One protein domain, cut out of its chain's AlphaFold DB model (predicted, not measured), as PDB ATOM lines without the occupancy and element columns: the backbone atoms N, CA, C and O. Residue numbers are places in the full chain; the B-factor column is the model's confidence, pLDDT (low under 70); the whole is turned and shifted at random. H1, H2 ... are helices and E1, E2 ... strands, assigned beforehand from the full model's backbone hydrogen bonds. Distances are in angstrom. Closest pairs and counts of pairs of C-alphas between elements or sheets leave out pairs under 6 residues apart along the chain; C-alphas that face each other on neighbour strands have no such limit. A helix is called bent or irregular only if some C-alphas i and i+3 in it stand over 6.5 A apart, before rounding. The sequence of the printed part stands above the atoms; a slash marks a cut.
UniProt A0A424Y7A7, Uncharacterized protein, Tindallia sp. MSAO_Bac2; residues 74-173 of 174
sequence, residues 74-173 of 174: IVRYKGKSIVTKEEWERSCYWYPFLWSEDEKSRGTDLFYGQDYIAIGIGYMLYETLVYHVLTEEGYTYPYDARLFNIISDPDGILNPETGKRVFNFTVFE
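Overview. This is residues 74 to 173 of the 174 residues of an uncharacterized protein of Tindallia sp. MSAO_Bac2 (UniProt A0A424Y7A7). A strongly twisted, branched sheet of six strands makes the body, and the bent strand E2 runs through it, with E1 beside its first residues, E6 beside its last and E3 along most of it. Residues 78 to 114, with H1 and H2, loop out from the sheet, and residues 97 to 103 stick out; H3 follows E6 at an edge. The printed part has 100 residues, under half in named elements, in the order E1 H1 H2 E2 E3 E4 E5 E6 H3; the class is mixed, and E2 E3 E4 form a meander, each strand the antiparallel neighbour of the one before. It is compact, with a radius of gyration of the C-alphas of 12.9 A and spans of 35 by 34 by 22 A.

Arrangement. E1, residues 74 to 77, has antiparallel E2, residues 115 to 123, on one side and antiparallel E5, residues 148 to 152, on the other; N 75 and O 116 are 2.9 A apart, N 76 and O 149 2.8 A. H1, residues 85 to 91, and H2, residues 101 to 104, are not on the sheet. E2 bends by 71 degrees at residue 119. It forms a hairpin with E3, residues 129 to 134, with N 122 and O 130 at 2.9 A, and is parallel to E6, residues 165 to 168, with N 166 and O 121 at 3.0 A. E3 and E4, residues 140 to 144, form a hairpin, with N 131 and O 143 at 2.8 A. H3, residues 169 to 172, only grazes the sheet; its closest C-alpha to E2 is Phe 169, 5.8 A from that of Tyr 123. Every O i to N i+4 pair in H1 is within hydrogen-bond range; H2 and H3 are too short for one.

Along the chain. E1 begins at C-alpha 74 (116.630, 166.976, 270.116). E2 is 21.7 A long, E3 16.4 A, E4 13.2 A, E5 11.7 A and H1 9.8 A. H3 ends at C-alpha 172 (95.195, 149.027, 267.159).

Size, cuts and confidence. The C-alphas farthest apart, of Glu 101 and Pro 154, are 35.9 A apart. The printed part has no cut; E5 to E6 is a long link. Residues 80 to 109, 125 to 126 and 166 to 173 have pLDDT under 70.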
ATOM      1  N   ILE A  74     117.027 165.733 269.465       93.62
ATOM      2  CA  ILE A  74     116.630 166.976 270.116       93.62
ATOM      3  C   ILE A  74     115.654 167.701 269.204       93.62
ATOM      4  O   ILE A  74     115.967 168.009 268.049       93.62
ATOM      5  N   VAL A  75     114.476 167.998 269.740       92.94
ATOM      6  CA  VAL A  75     113.409 168.718 269.051       92.94
ATOM      7  C   VAL A  75     113.035 169.969 269.830       92.94
ATOM      8  O   VAL A  75     112.940 169.941 271.049       92.94
ATOM      9  N   ARG A  76     112.795 171.076 269.133       93.00
ATOM     10  CA  ARG A  76     112.341 172.331 269.737       93.00
ATOM     11  C   ARG A  76     110.863 172.526 269.492       93.00
ATOM     12  O   ARG A  76     110.443 172.562 268.332       93.00
ATOM     13  N   TYR A  77     110.089 172.705 270.555       86.69
ATOM     14  CA  TYR A  77     108.667 172.998 270.425       86.69
ATOM     15  C   TYR A  77     108.459 174.403 269.831       86.69
ATOM     16  O   TYR A  77     109.012 175.398 270.307       86.69
ATOM     17  N   LYS A  78     107.669 174.481 268.756       85.06
ATOM     18  CA  LYS A  78     107.329 175.711 268.013       85.06
ATOM     19  C   LYS A  78     105.828 176.007 267.979       85.06
ATOM     20  O   LYS A  78     105.410 176.920 267.267       85.06
ATOM     21  N   GLY A  79     105.012 175.217 268.679       71.75
ATOM     22  CA  GLY A  79     103.589 175.508 268.827       71.75
ATOM     23  C   GLY A  79     103.362 176.768 269.666       71.75
ATOM     24  O   GLY A  79     104.297 177.346 270.215       71.75
ATOM     25  N   LYS A  80     102.121 177.248 269.757       66.19
ATOM     26  CA  LYS A  80     101.833 178.424 270.592       66.19
ATOM     27  C   LYS A  80     102.159 178.119 272.059       66.19
ATOM     28  O   LYS A  80     102.093 176.970 272.485       66.19
ATOM     29  N   SER A  81     102.535 179.167 272.790       51.53
ATOM     30  CA  SER A  81     103.249 179.172 274.077       51.53
ATOM     31  C   SER A  81     102.665 178.329 275.203       51.53
ATOM     32  O   SER A  81     103.353 178.117 276.192       51.53
ATOM     33  N   ILE A  82     101.417 177.891 275.064       51.34
ATOM     34  CA  ILE A  82     100.699 177.030 275.990       51.34
ATOM     35  C   ILE A  82      99.743 176.218 275.117       51.34
ATOM     36  O   ILE A  82      98.914 176.811 274.427       51.34
ATOM     37  N   VAL A  83      99.863 174.891 275.123       54.22
ATOM     38  CA  VAL A  83      98.738 174.041 274.730       54.22
ATOM     39  C   VAL A  83      97.827 174.027 275.949       54.22
ATOM     40  O   VAL A  83      98.182 173.463 276.981       54.22
ATOM     41  N   THR A  84      96.695 174.722 275.895       54.62
ATOM     42  CA  THR A  84      95.717 174.623 276.990       54.62
ATOM     43  C   THR A  84      95.295 173.163 277.159       54.62
ATOM     44  O   THR A  84      95.308 172.410 276.187       54.62
ATOM     45  N   LYS A  85      94.880 172.745 278.364       56.28
ATOM     46  CA  LYS A  85      94.318 171.398 278.580       56.28
ATOM     47  C   LYS A  85      93.271 171.050 277.510       56.28
ATOM     48  O   LYS A  85      93.312 169.956 276.977       56.28
ATOM     49  N   GLU A  86      92.429 172.002 277.109       57.28
ATOM     50  CA  GLU A  86      91.451 171.844 276.020       57.28
ATOM     51  C   GLU A  86      92.068 171.649 274.624       57.28
ATOM     52  O   GLU A  86      91.566 170.854 273.828       57.28
ATOM     53  N   GLU A  87      93.137 172.371 274.280       56.41
ATOM     54  CA  GLU A  87      93.854 172.178 273.012       56.41
ATOM     55  C   GLU A  87      94.620 170.853 273.000       56.41
ATOM     56  O   GLU A  87      94.653 170.181 271.967       56.41
ATOM     57  N   TRP A  88      95.167 170.449 274.149       59.28
ATOM     58  CA  TRP A  88      95.842 169.171 274.332       59.28
ATOM     59  C   TRP A  88      94.824 168.051 274.213       59.28
ATOM     60  O   TRP A  88      94.977 167.203 273.349       59.28
ATOM     61  N   GLU A  89      93.717 168.118 274.950       56.53
ATOM     62  CA  GLU A  89      92.602 167.176 274.871       56.53
ATOM     63  C   GLU A  89      92.007 167.108 273.466       56.53
ATOM     64  O   GLU A  89      91.642 166.023 273.043       56.53
ATOM     65  N   ARG A  90      91.957 168.202 272.693       57.38
ATOM     66  CA  ARG A  90      91.549 168.175 271.272       57.38
ATOM     67  C   ARG A  90      92.583 167.537 270.348       57.38
ATOM     68  O   ARG A  90      92.196 166.895 269.374       57.38
ATOM     69  N   SER A  91      93.874 167.699 270.624       52.09
ATOM     70  CA  SER A  91      94.949 167.038 269.870       52.09
ATOM     71  C   SER A  91      95.113 165.558 270.250       52.09
ATOM     72  O   SER A  91      95.397 164.718 269.399       52.09
ATOM     73  N   CYS A  92      94.824 165.235 271.509       49.88
ATOM     74  CA  CYS A  92      94.869 163.925 272.146       49.88
ATOM     75  C   CYS A  92      93.467 163.310 272.281       49.88
ATOM     76  O   CYS A  92      93.311 162.314 272.984       49.88
ATOM     77  N   TYR A  93      92.457 163.839 271.571       42.50
ATOM     78  CA  TYR A  93      91.047 163.385 271.602       42.50
ATOM     79  C   TYR A  93      90.894 161.918 271.148       42.50
ATOM     80  O   TYR A  93      89.822 161.324 271.224       42.50
ATOM     81  N   TRP A  94      92.001 161.327 270.706       47.94
ATOM     82  CA  TRP A  94      92.183 159.962 270.247       47.94
ATOM     83  C   TRP A  94      92.740 159.004 271.326       47.94
ATOM     84  O   TRP A  94      92.858 157.814 271.057       47.94
ATOM     85  N   TYR A  95      93.051 159.487 272.543       52.69
ATOM     86  CA  TYR A  95      93.641 158.724 273.665       52.69
ATOM     87  C   TYR A  95      92.810 158.492 274.942       52.69
ATOM     88  O   TYR A  95      93.391 158.009 275.919       52.69
ATOM     89  N   PRO A  96      91.495 158.770 275.034       41.31
ATOM     90  CA  PRO A  96      90.816 158.743 276.332       41.31
ATOM     91  C   PRO A  96      90.744 157.352 276.995       41.31
ATOM     92  O   PRO A  96      90.317 157.268 278.141       41.31
ATOM     93  N   PHE A  97      91.154 156.279 276.307       43.78
ATOM     94  CA  PHE A  97      91.039 154.897 276.784       43.78
ATOM     95  C   PHE A  97      92.301 154.335 277.454       43.78
ATOM     96  O   PHE A  97      92.192 153.349 278.174       43.78
ATOM     97  N   LEU A  98      93.481 154.928 277.228       47.44
ATOM     98  CA  LEU A  98      94.759 154.376 277.718       47.44
ATOM     99  C   LEU A  98      95.316 155.088 278.958       47.44
ATOM    100  O   LEU A  98      96.277 154.598 279.539       47.44
ATOM    101  N   TRP A  99      94.731 156.222 279.354       50.31
ATOM    102  CA  TRP A  99      95.295 157.095 280.384       50.31
ATOM    103  C   TRP A  99      94.213 157.560 281.365       50.31
ATOM    104  O   TRP A  99      93.139 158.027 280.970       50.31
ATOM    105  N   SER A 100      94.510 157.451 282.654       54.12
ATOM    106  CA  SER A 100      93.717 157.987 283.760       54.12
ATOM    107  C   SER A 100      93.661 159.525 283.736       54.12
ATOM    108  O   SER A 100      94.500 160.189 283.126       54.12
ATOM    109  N   GLU A 101      92.664 160.121 284.404       55.72
ATOM    110  CA  GLU A 101      92.520 161.588 284.533       55.72
ATOM    111  C   GLU A 101      93.796 162.274 285.058       55.72
ATOM    112  O   GLU A 101      94.129 163.372 284.611       55.72
ATOM    113  N   ASP A 102      94.538 161.610 285.948       54.69
ATOM    114  CA  ASP A 102      95.784 162.133 286.516       54.69
ATOM    115  C   ASP A 102      96.909 162.194 285.471       54.69
ATOM    116  O   ASP A 102      97.692 163.144 285.450       54.69
ATOM    117  N   GLU A 103      96.973 161.238 284.546       54.00
ATOM    118  CA  GLU A 103      98.003 161.210 283.504       54.00
ATOM    119  C   GLU A 103      97.738 162.216 282.379       54.00
ATOM    120  O   GLU A 103      98.683 162.746 281.793       54.00
ATOM    121  N   LYS A 104      96.469 162.562 282.131       53.56
ATOM    122  CA  LYS A 104      96.097 163.638 281.194       53.56
ATOM    123  C   LYS A 104      96.663 164.997 281.610       53.56
ATOM    124  O   LYS A 104      96.917 165.839 280.757       53.56
ATOM    125  N   SER A 105      96.868 165.216 282.909       51.72
ATOM    126  CA  SER A 105      97.456 166.458 283.426       51.72
ATOM    127  C   SER A 105      98.976 166.553 283.248       51.72
ATOM    128  O   SER A 105      99.515 167.649 283.321       51.72
ATOM    129  N   ARG A 106      99.660 165.428 282.986       52.88
ATOM    130  CA  ARG A 106     101.125 165.360 282.825       52.88
ATOM    131  C   ARG A 106     101.586 165.557 281.379       52.88
ATOM    132  O   ARG A 106     102.726 165.920 281.134       52.88
ATOM    133  N   GLY A 107     100.698 165.344 280.406       54.06
ATOM    134  CA  GLY A 107     101.008 165.515 278.984       54.06
ATOM    135  C   GLY A 107     101.092 166.973 278.506       54.06
ATOM    136  O   GLY A 107     101.371 167.201 277.328       54.06
ATOM    137  N   THR A 108     100.837 167.965 279.364       57.53
ATOM    138  CA  THR A 108     100.632 169.371 278.962       57.53
ATOM    139  C   THR A 108     101.870 170.273 279.030       57.53
ATOM    140  O   THR A 108     101.766 171.452 278.693       57.53
ATOM    141  N   ASP A 109     103.045 169.756 279.386       65.75
ATOM    142  CA  ASP A 109     104.214 170.589 279.723       65.75
ATOM    143  C   ASP A 109     105.127 170.916 278.523       65.75
ATOM    144  O   ASP A 109     106.358 170.849 278.587       65.75
ATOM    145  N   LEU A 110     104.521 171.292 277.388       72.19
ATOM    146  CA  LEU A 110     105.261 171.827 276.242       72.19
ATOM    147  C   LEU A 110     105.316 173.361 276.276       72.19
ATOM    148  O   LEU A 110     104.302 174.044 276.124       72.19
ATOM    149  N   PHE A 111     106.525 173.908 276.394       78.88
ATOM    150  CA  PHE A 111     106.812 175.336 276.465       78.88
ATOM    151  C   PHE A 111     107.468 175.822 275.174       78.88
ATOM    152  O   PHE A 111     108.415 175.223 274.656       78.88
ATOM    153  N   TYR A 112     106.958 176.921 274.610       81.12
ATOM    154  CA  TYR A 112     107.476 177.455 273.345       81.12
ATOM    155  C   TYR A 112     108.969 177.774 273.420       81.12
ATOM    156  O   TYR A 112     109.427 178.481 274.315       81.12
ATOM    157  N   GLY A 113     109.712 177.294 272.423       80.75
ATOM    158  CA  GLY A 113     111.149 177.502 272.313       80.75
ATOM    159  C   GLY A 113     111.993 176.569 273.179       80.75
ATOM    160  O   GLY A 113     113.215 176.609 273.038       80.75
ATOM    161  N   GLN A 114     111.383 175.725 274.018       88.62
ATOM    162  CA  GLN A 114     112.094 174.719 274.801       88.62
ATOM    163  C   GLN A 114     112.495 173.520 273.931       88.62
ATOM    164  O   GLN A 114     111.780 173.129 272.999       88.62
ATOM    165  N   ASP A 115     113.671 172.974 274.240       92.38
ATOM    166  CA  ASP A 115     114.210 171.758 273.641       92.38
ATOM    167  C   ASP A 115     113.784 170.538 274.453       92.38
ATOM    168  O   ASP A 115     113.819 170.552 275.683       92.38
ATOM    169  N   TYR A 116     113.430 169.474 273.745       90.31
ATOM    170  CA  TYR A 116     112.988 168.207 274.298       90.31
ATOM    171  C   TYR A 116     113.727 167.047 273.641       90.31
ATOM    172  O   TYR A 116     114.223 167.158 272.515       90.31
ATOM    173  N   ILE A 117     113.760 165.915 274.340       90.69
ATOM    174  CA  ILE A 117     114.303 164.664 273.816       90.69
ATOM    175  C   ILE A 117     113.172 163.908 273.125       90.69
ATOM    176  O   ILE A 117     112.217 163.497 273.775       90.69
ATOM    177  N   ALA A 118     113.295 163.694 271.820       90.44
ATOM    178  CA  ALA A 118     112.467 162.748 271.089       90.44
ATOM    179  C   ALA A 118     113.221 161.422 270.935       90.44
ATOM    180  O   ALA A 118     114.410 161.409 270.621       90.44
ATOM    181  N   ILE A 119     112.530 160.307 271.150       86.44
ATOM    182  CA  ILE A 119     113.115 158.955 271.127       86.44
ATOM    183  C   ILE A 119     112.710 158.149 269.888       86.44
ATOM    184  O   ILE A 119     113.124 157.006 269.713       86.44
ATOM    185  N   GLY A 120     111.908 158.757 269.014       86.56
ATOM    186  CA  GLY A 120     111.531 158.218 267.717       86.56
ATOM    187  C   GLY A 120     110.163 158.710 267.264       86.56
ATOM    188  O   GLY A 120     109.613 159.680 267.799       86.56
ATOM    189  N   ILE A 121     109.627 158.034 266.255       86.88
ATOM    190  CA  ILE A 121     108.371 158.386 265.598       86.88
ATOM    191  C   ILE A 121     107.287 157.347 265.852       86.88
ATOM    192  O   ILE A 121     107.548 156.190 266.186       86.88
ATOM    193  N   GLY A 122     106.054 157.771 265.634       83.69
ATOM    194  CA  GLY A 122     104.897 156.905 265.555       83.69
ATOM    195  C   GLY A 122     103.866 157.458 264.590       83.69
ATOM    196  O   GLY A 122     103.998 158.573 264.082       83.69
ATOM    197  N   TYR A 123     102.828 156.671 264.345       79.25
ATOM    198  CA  TYR A 123     101.636 157.147 263.657       79.25
ATOM    199  C   TYR A 123     100.452 157.022 264.591       79.25
ATOM    200  O   TYR A 123     100.246 155.977 265.208       79.25
ATOM    201  N   MET A 124      99.704 158.110 264.680       71.50
ATOM    202  CA  MET A 124      98.387 158.171 265.292       71.50
ATOM    203  C   MET A 124      97.319 157.646 264.333       71.50
ATOM    204  O   MET A 124      97.581 157.449 263.143       71.50
ATOM    205  N   LEU A 125      96.093 157.482 264.843       61.69
ATOM    206  CA  LEU A 125      94.903 157.305 264.004       61.69
ATOM    207  C   LEU A 125      94.886 158.370 262.887       61.69
ATOM    208  O   LEU A 125      95.283 159.519 263.107       61.69
ATOM    209  N   TYR A 126      94.447 157.982 261.686       66.81
ATOM    210  CA  TYR A 126      94.480 158.811 260.463       66.81
ATOM    211  C   TYR A 126      95.882 159.212 259.983       66.81
ATOM    212  O   TYR A 126      96.057 160.279 259.398       66.81
ATOM    213  N   GLU A 127      96.883 158.368 260.240       73.88
ATOM    214  CA  GLU A 127      98.236 158.496 259.676       73.88
ATOM    215  C   GLU A 127      98.955 159.808 260.044       73.88
ATOM    216  O   GLU A 127      99.895 160.235 259.368       73.88
ATOM    217  N   THR A 128      98.561 160.453 261.146       81.69
ATOM    218  CA  THR A 128      99.277 161.638 261.632       81.69
ATOM    219  C   THR A 128     100.601 161.208 262.258       81.69
ATOM    220  O   THR A 128     100.619 160.441 263.221       81.69
ATOM    221  N   LEU A 129     101.713 161.712 261.715       85.88
ATOM    222  CA  LEU A 129     103.049 161.479 262.258       85.88
ATOM    223  C   LEU A 129     103.194 162.158 263.626       85.88
ATOM    224  O   LEU A 129     102.966 163.363 263.762       85.88
ATOM    225  N   VAL A 130     103.643 161.395 264.615       87.00
ATOM    226  CA  VAL A 130     103.956 161.888 265.958       87.00
ATOM    227  C   VAL A 130     105.410 161.633 266.320       87.00
ATOM    228  O   VAL A 130     106.017 160.666 265.863       87.00
ATOM    229  N   TYR A 131     105.952 162.502 267.165       88.69
ATOM    230  CA  TYR A 131     107.194 162.276 267.889       88.69
ATOM    231  C   TYR A 131     106.881 161.792 269.294       88.69
ATOM    232  O   TYR A 131     106.043 162.365 269.986       88.69
ATOM    233  N   HIS A 132     107.582 160.744 269.707       85.25
ATOM    234  CA  HIS A 132     107.576 160.255 271.076       85.25
ATOM    235  C   HIS A 132     108.578 161.085 271.873       85.25
ATOM    236  O   HIS A 132     109.786 160.947 271.676       85.25
ATOM    237  N   VAL A 133     108.076 161.999 272.701       86.62
ATOM    238  CA  VAL A 133     108.876 162.980 273.440       86.62
ATOM    239  C   VAL A 133     108.928 162.601 274.913       86.62
ATOM    240  O   VAL A 133     107.893 162.341 275.520       86.62
ATOM    241  N   LEU A 134     110.138 162.580 275.468       85.44
ATOM    242  CA  LEU A 134     110.409 162.314 276.876       85.44
ATOM    243  C   LEU A 134     110.197 163.592 277.704       85.44
ATOM    244  O   LEU A 134     110.775 164.636 277.384       85.44
ATOM    245  N   THR A 135     109.391 163.507 278.762       80.06
ATOM    246  CA  THR A 135     109.158 164.599 279.723       80.06
ATOM    247  C   THR A 135     110.249 164.659 280.790       80.06
ATOM    248  O   THR A 135     111.077 163.752 280.902       80.06
ATOM    249  N   GLU A 136     110.253 165.719 281.604       75.94
ATOM    250  CA  GLU A 136     111.206 165.868 282.715       75.94
ATOM    251  C   GLU A 136     111.024 164.783 283.792       75.94
ATOM    252  O   GLU A 136     111.993 164.328 284.403       75.94
ATOM    253  N   GLU A 137     109.797 164.297 283.979       74.25
ATOM    254  CA  GLU A 137     109.460 163.190 284.878       74.25
ATOM    255  C   GLU A 137     109.879 161.823 284.318       74.25
ATOM    256  O   GLU A 137     109.828 160.815 285.029       74.25
ATOM    257  N   GLY A 138     110.313 161.773 283.056       74.25
ATOM    258  CA  GLY A 138     110.806 160.561 282.420       74.25
ATOM    259  C   GLY A 138     109.728 159.646 281.858       74.25
ATOM    260  O   GLY A 138     109.933 158.431 281.820       74.25
ATOM    261  N   TYR A 139     108.594 160.206 281.450       77.25
ATOM    262  CA  TYR A 139     107.571 159.495 280.684       77.25
ATOM    263  C   TYR A 139     107.636 159.908 279.220       77.25
ATOM    264  O   TYR A 139     108.028 161.033 278.907       77.25
ATOM    265  N   THR A 140     107.232 159.024 278.317       78.94
ATOM    266  CA  THR A 140     107.094 159.381 276.904       78.94
ATOM    267  C   THR A 140     105.654 159.742 276.587       78.94
ATOM    268  O   THR A 140     104.734 159.005 276.936       78.94
ATOM    269  N   TYR A 141     105.456 160.810 275.817       78.94
ATOM    270  CA  TYR A 141     104.163 161.113 275.212       78.94
ATOM    271  C   TYR A 141     104.287 161.325 273.699       78.94
ATOM    272  O   TYR A 141     105.264 161.916 273.228       78.94
ATOM    273  N   PRO A 142     103.309 160.849 272.913       81.06
ATOM    274  CA  PRO A 142     103.236 161.133 271.491       81.06
ATOM    275  C   PRO A 142     102.680 162.543 271.266       81.06
ATOM    276  O   PRO A 142     101.567 162.861 271.684       81.06
ATOM    277  N   TYR A 143     103.425 163.371 270.541       81.69
ATOM    278  CA  TYR A 143     102.991 164.699 270.116       81.69
ATOM    279  C   TYR A 143     103.081 164.841 268.604       81.69
ATOM    280  O   TYR A 143     103.985 164.302 267.972       81.69
ATOM    281  N   ASP A 144     102.170 165.611 268.014       84.88
ATOM    282  CA  ASP A 144     102.184 165.902 266.581       84.88
ATOM    283  C   ASP A 144     103.544 166.470 266.143       84.88
ATOM    284  O   ASP A 144     103.986 167.518 266.623       84.88
ATOM    285  N   ALA A 145     104.198 165.791 265.196       89.06
ATOM    286  CA  ALA A 145     105.522 166.161 264.706       89.06
ATOM    287  C   ALA A 145     105.566 167.595 264.138       89.06
ATOM    288  O   ALA A 145     106.601 168.266 264.188       89.06
ATOM    289  N   ARG A 146     104.433 168.118 263.645       87.19
ATOM    290  CA  ARG A 146     104.307 169.488 263.116       87.19
ATOM    291  C   ARG A 146     104.520 170.559 264.182       87.19
ATOM    292  O   ARG A 146     104.815 171.701 263.829       87.19
ATOM    293  N   LEU A 147     104.402 170.213 265.462       86.94
ATOM    294  CA  LEU A 147     104.626 171.120 266.586       86.94
ATOM    295  C   LEU A 147     106.108 171.345 266.897       86.94
ATOM    296  O   LEU A 147     106.421 172.180 267.744       86.94
ATOM    297  N   PHE A 148     107.020 170.664 266.200       90.50
ATOM    298  CA  PHE A 148     108.444 170.695 266.507       90.50
ATOM    299  C   PHE A 148     109.312 171.115 265.319       90.50
ATOM    300  O   PHE A 148     108.950 170.977 264.147       90.50
ATOM    301  N   ASN A 149     110.491 171.641 265.634       94.19
ATOM    302  CA  ASN A 149     111.636 171.702 264.734       94.19
ATOM    303  C   ASN A 149     112.672 170.674 265.191       94.19
ATOM    304  O   ASN A 149     112.960 170.602 266.381       94.19
ATOM    305  N   ILE A 150     113.256 169.917 264.264       95.50
ATOM    306  CA  ILE A 150     114.389 169.040 264.582       95.50
ATOM    307  C   ILE A 150     115.629 169.922 264.751       95.50
ATOM    308  O   ILE A 150     115.994 170.657 263.834       95.50
ATOM    309  N   ILE A 151     116.250 169.870 265.927       97.19
ATOM    310  CA  ILE A 151     117.493 170.587 266.237       97.19
ATOM    311  C   ILE A 151     118.698 169.674 266.016       97.19
ATOM    312  O   ILE A 151     119.710 170.111 265.475       97.19
ATOM    313  N   SER A 152     118.581 168.404 266.410       95.75
ATOM    314  CA  SER A 152     119.614 167.385 266.227       95.75
ATOM    315  C   SER A 152     118.967 166.010 266.096       95.75
ATOM    316  O   SER A 152     118.157 165.647 266.938       95.75
ATOM    317  N   ASP A 153     119.342 165.238 265.083       93.75
ATOM    318  CA  ASP A 153     118.911 163.846 264.903       93.75
ATOM    319  C   ASP A 153     120.062 163.036 264.275       93.75
ATOM    320  O   ASP A 153     120.060 162.783 263.068       93.75
ATOM    321  N   PRO A 154     121.116 162.728 265.054       90.25
ATOM    322  CA  PRO A 154     122.337 162.119 264.522       90.25
ATOM    323  C   PRO A 154     122.110 160.698 263.997       90.25
ATOM    324  O   PRO A 154     122.799 160.270 263.073       90.25
ATOM    325  N   ASP A 155     121.124 160.001 264.560       86.12
ATOM    326  CA  ASP A 155     120.789 158.613 264.246       86.12
ATOM    327  C   ASP A 155     119.651 158.506 263.212       86.12
ATOM    328  O   ASP A 155     119.270 157.406 262.811       86.12
ATOM    329  N   GLY A 156     119.089 159.640 262.773       89.06
ATOM    330  CA  GLY A 156     117.989 159.693 261.808       89.06
ATOM    331  C   GLY A 156     116.684 159.070 262.317       89.06
ATOM    332  O   GLY A 156     115.869 158.621 261.506       89.06
ATOM    333  N   ILE A 157     116.476 159.004 263.639       87.69
ATOM    334  CA  ILE A 157     115.333 158.305 264.244       87.69
ATOM    335  C   ILE A 157     114.000 159.011 263.993       87.69
ATOM    336  O   ILE A 157     112.957 158.377 264.153       87.69
ATOM    337  N   LEU A 158     114.014 160.289 263.602       91.06
ATOM    338  CA  LEU A 158     112.808 161.071 263.326       91.06
ATOM    339  C   LEU A 158     112.450 161.138 261.838       91.06
ATOM    340  O   LEU A 158     111.481 161.803 261.467       91.06
ATOM    341  N   ASN A 159     113.196 160.451 260.970       88.75
ATOM    342  CA  ASN A 159     112.872 160.384 259.551       88.75
ATOM    343  C   ASN A 159     111.563 159.582 259.336       88.75
ATOM    344  O   ASN A 159     111.497 158.425 259.731       88.75
ATOM    345  N   PRO A 160     110.522 160.115 258.678       85.81
ATOM    346  CA  PRO A 160     109.275 159.369 258.459       85.81
ATOM    347  C   PRO A 160     109.437 158.084 257.619       85.81
ATOM    348  O   PRO A 160     108.673 157.129 257.776       85.81
ATOM    349  N   GLU A 161     110.426 158.057 256.723       84.88
ATOM    350  CA  GLU A 161     110.688 156.946 255.804       84.88
ATOM    351  C   GLU A 161     111.573 155.868 256.436       84.88
ATOM    352  O   GLU A 161     111.344 154.678 256.225       84.88
ATOM    353  N   THR A 162     112.578 156.280 257.214       82.38
ATOM    354  CA  THR A 162     113.642 155.388 257.717       82.38
ATOM    355  C   THR A 162     113.803 155.393 259.232       82.38
ATOM    356  O   THR A 162     114.580 154.609 259.767       82.38
ATOM    357  N   GLY A 163     113.132 156.312 259.917       80.00
ATOM    358  CA  GLY A 163     113.272 156.550 261.342       80.00
ATOM    359  C   GLY A 163     112.659 155.440 262.177       80.00
ATOM    360  O   GLY A 163     111.876 154.603 261.711       80.00
ATOM    361  N   LYS A 164     113.038 155.433 263.453       73.75
ATOM    362  CA  LYS A 164     112.650 154.376 264.372       73.75
ATOM    363  C   LYS A 164     111.202 154.565 264.795       73.75
ATOM    364  O   LYS A 164     110.849 155.557 265.431       73.75
ATOM    365  N   ARG A 165     110.374 153.572 264.481       75.88
ATOM    366  CA  ARG A 165     108.985 153.509 264.934       75.88
ATOM    367  C   ARG A 165     108.963 152.937 266.345       75.88
ATOM    368  O   ARG A 165     109.079 151.731 266.514       75.88
ATOM    369  N   VAL A 166     108.871 153.811 267.341       68.75
ATOM    370  CA  VAL A 166     108.835 153.414 268.760       68.75
ATOM    371  C   VAL A 166     107.468 152.846 269.105       68.75
ATOM    372  O   VAL A 166     107.360 151.889 269.860       68.75
ATOM    373  N   PHE A 167     106.423 153.395 268.491       67.94
ATOM    374  CA  PHE A 167     105.063 152.935 268.673       67.94
ATOM    375  C   PHE A 167     104.258 153.204 267.403       67.94
ATOM    376  O   PHE A 167     104.396 154.254 266.781       67.94
ATOM    377  N   ASN A 168     103.394 152.277 266.991       62.59
ATOM    378  CA  ASN A 168     102.504 152.506 265.855       62.59
ATOM    379  C   ASN A 168     101.047 152.254 266.248       62.59
ATOM    380  O   ASN A 168     100.652 151.099 266.356       62.59
ATOM    381  N   PHE A 169     100.237 153.306 266.408       61.12
ATOM    382  CA  PHE A 169      98.832 153.164 266.803       61.12
ATOM    383  C   PHE A 169      97.960 152.538 265.709       61.12
ATOM    384  O   PHE A 169      96.880 152.041 266.006       61.12
ATOM    385  N   THR A 170      98.434 152.447 264.462       58.00
ATOM    386  CA  THR A 170      97.685 151.734 263.414       58.00
ATOM    387  C   THR A 170      97.614 150.225 263.666       58.00
ATOM    388  O   THR A 170      96.804 149.548 263.048       58.00
ATOM    389  N   VAL A 171      98.434 149.662 264.569       58.94
ATOM    390  CA  VAL A 171      98.291 148.247 264.972       58.94
ATOM    391  C   VAL A 171      97.083 147.998 265.887       58.94
ATOM    392  O   VAL A 171      96.776 146.840 266.165       58.94
ATOM    393  N   PHE A 172      96.407 149.065 266.334       56.28
ATOM    394  CA  PHE A 172      95.195 149.027 267.159       56.28
ATOM    395  C   PHE A 172      93.913 149.127 266.327       56.28
ATOM    396  O   PHE A 172      92.830 148.971 266.884       56.28
ATOM    397  N   GLU A 173      94.009 149.373 265.014       52.59
ATOM    398  CA  GLU A 173      92.856 149.237 264.127       52.59
ATOM    399  C   GLU A 173      92.531 147.741 263.987       52.59
ATOM    400  O   GLU A 173      93.249 146.982 263.329       52.59
TER     401      GLU A 173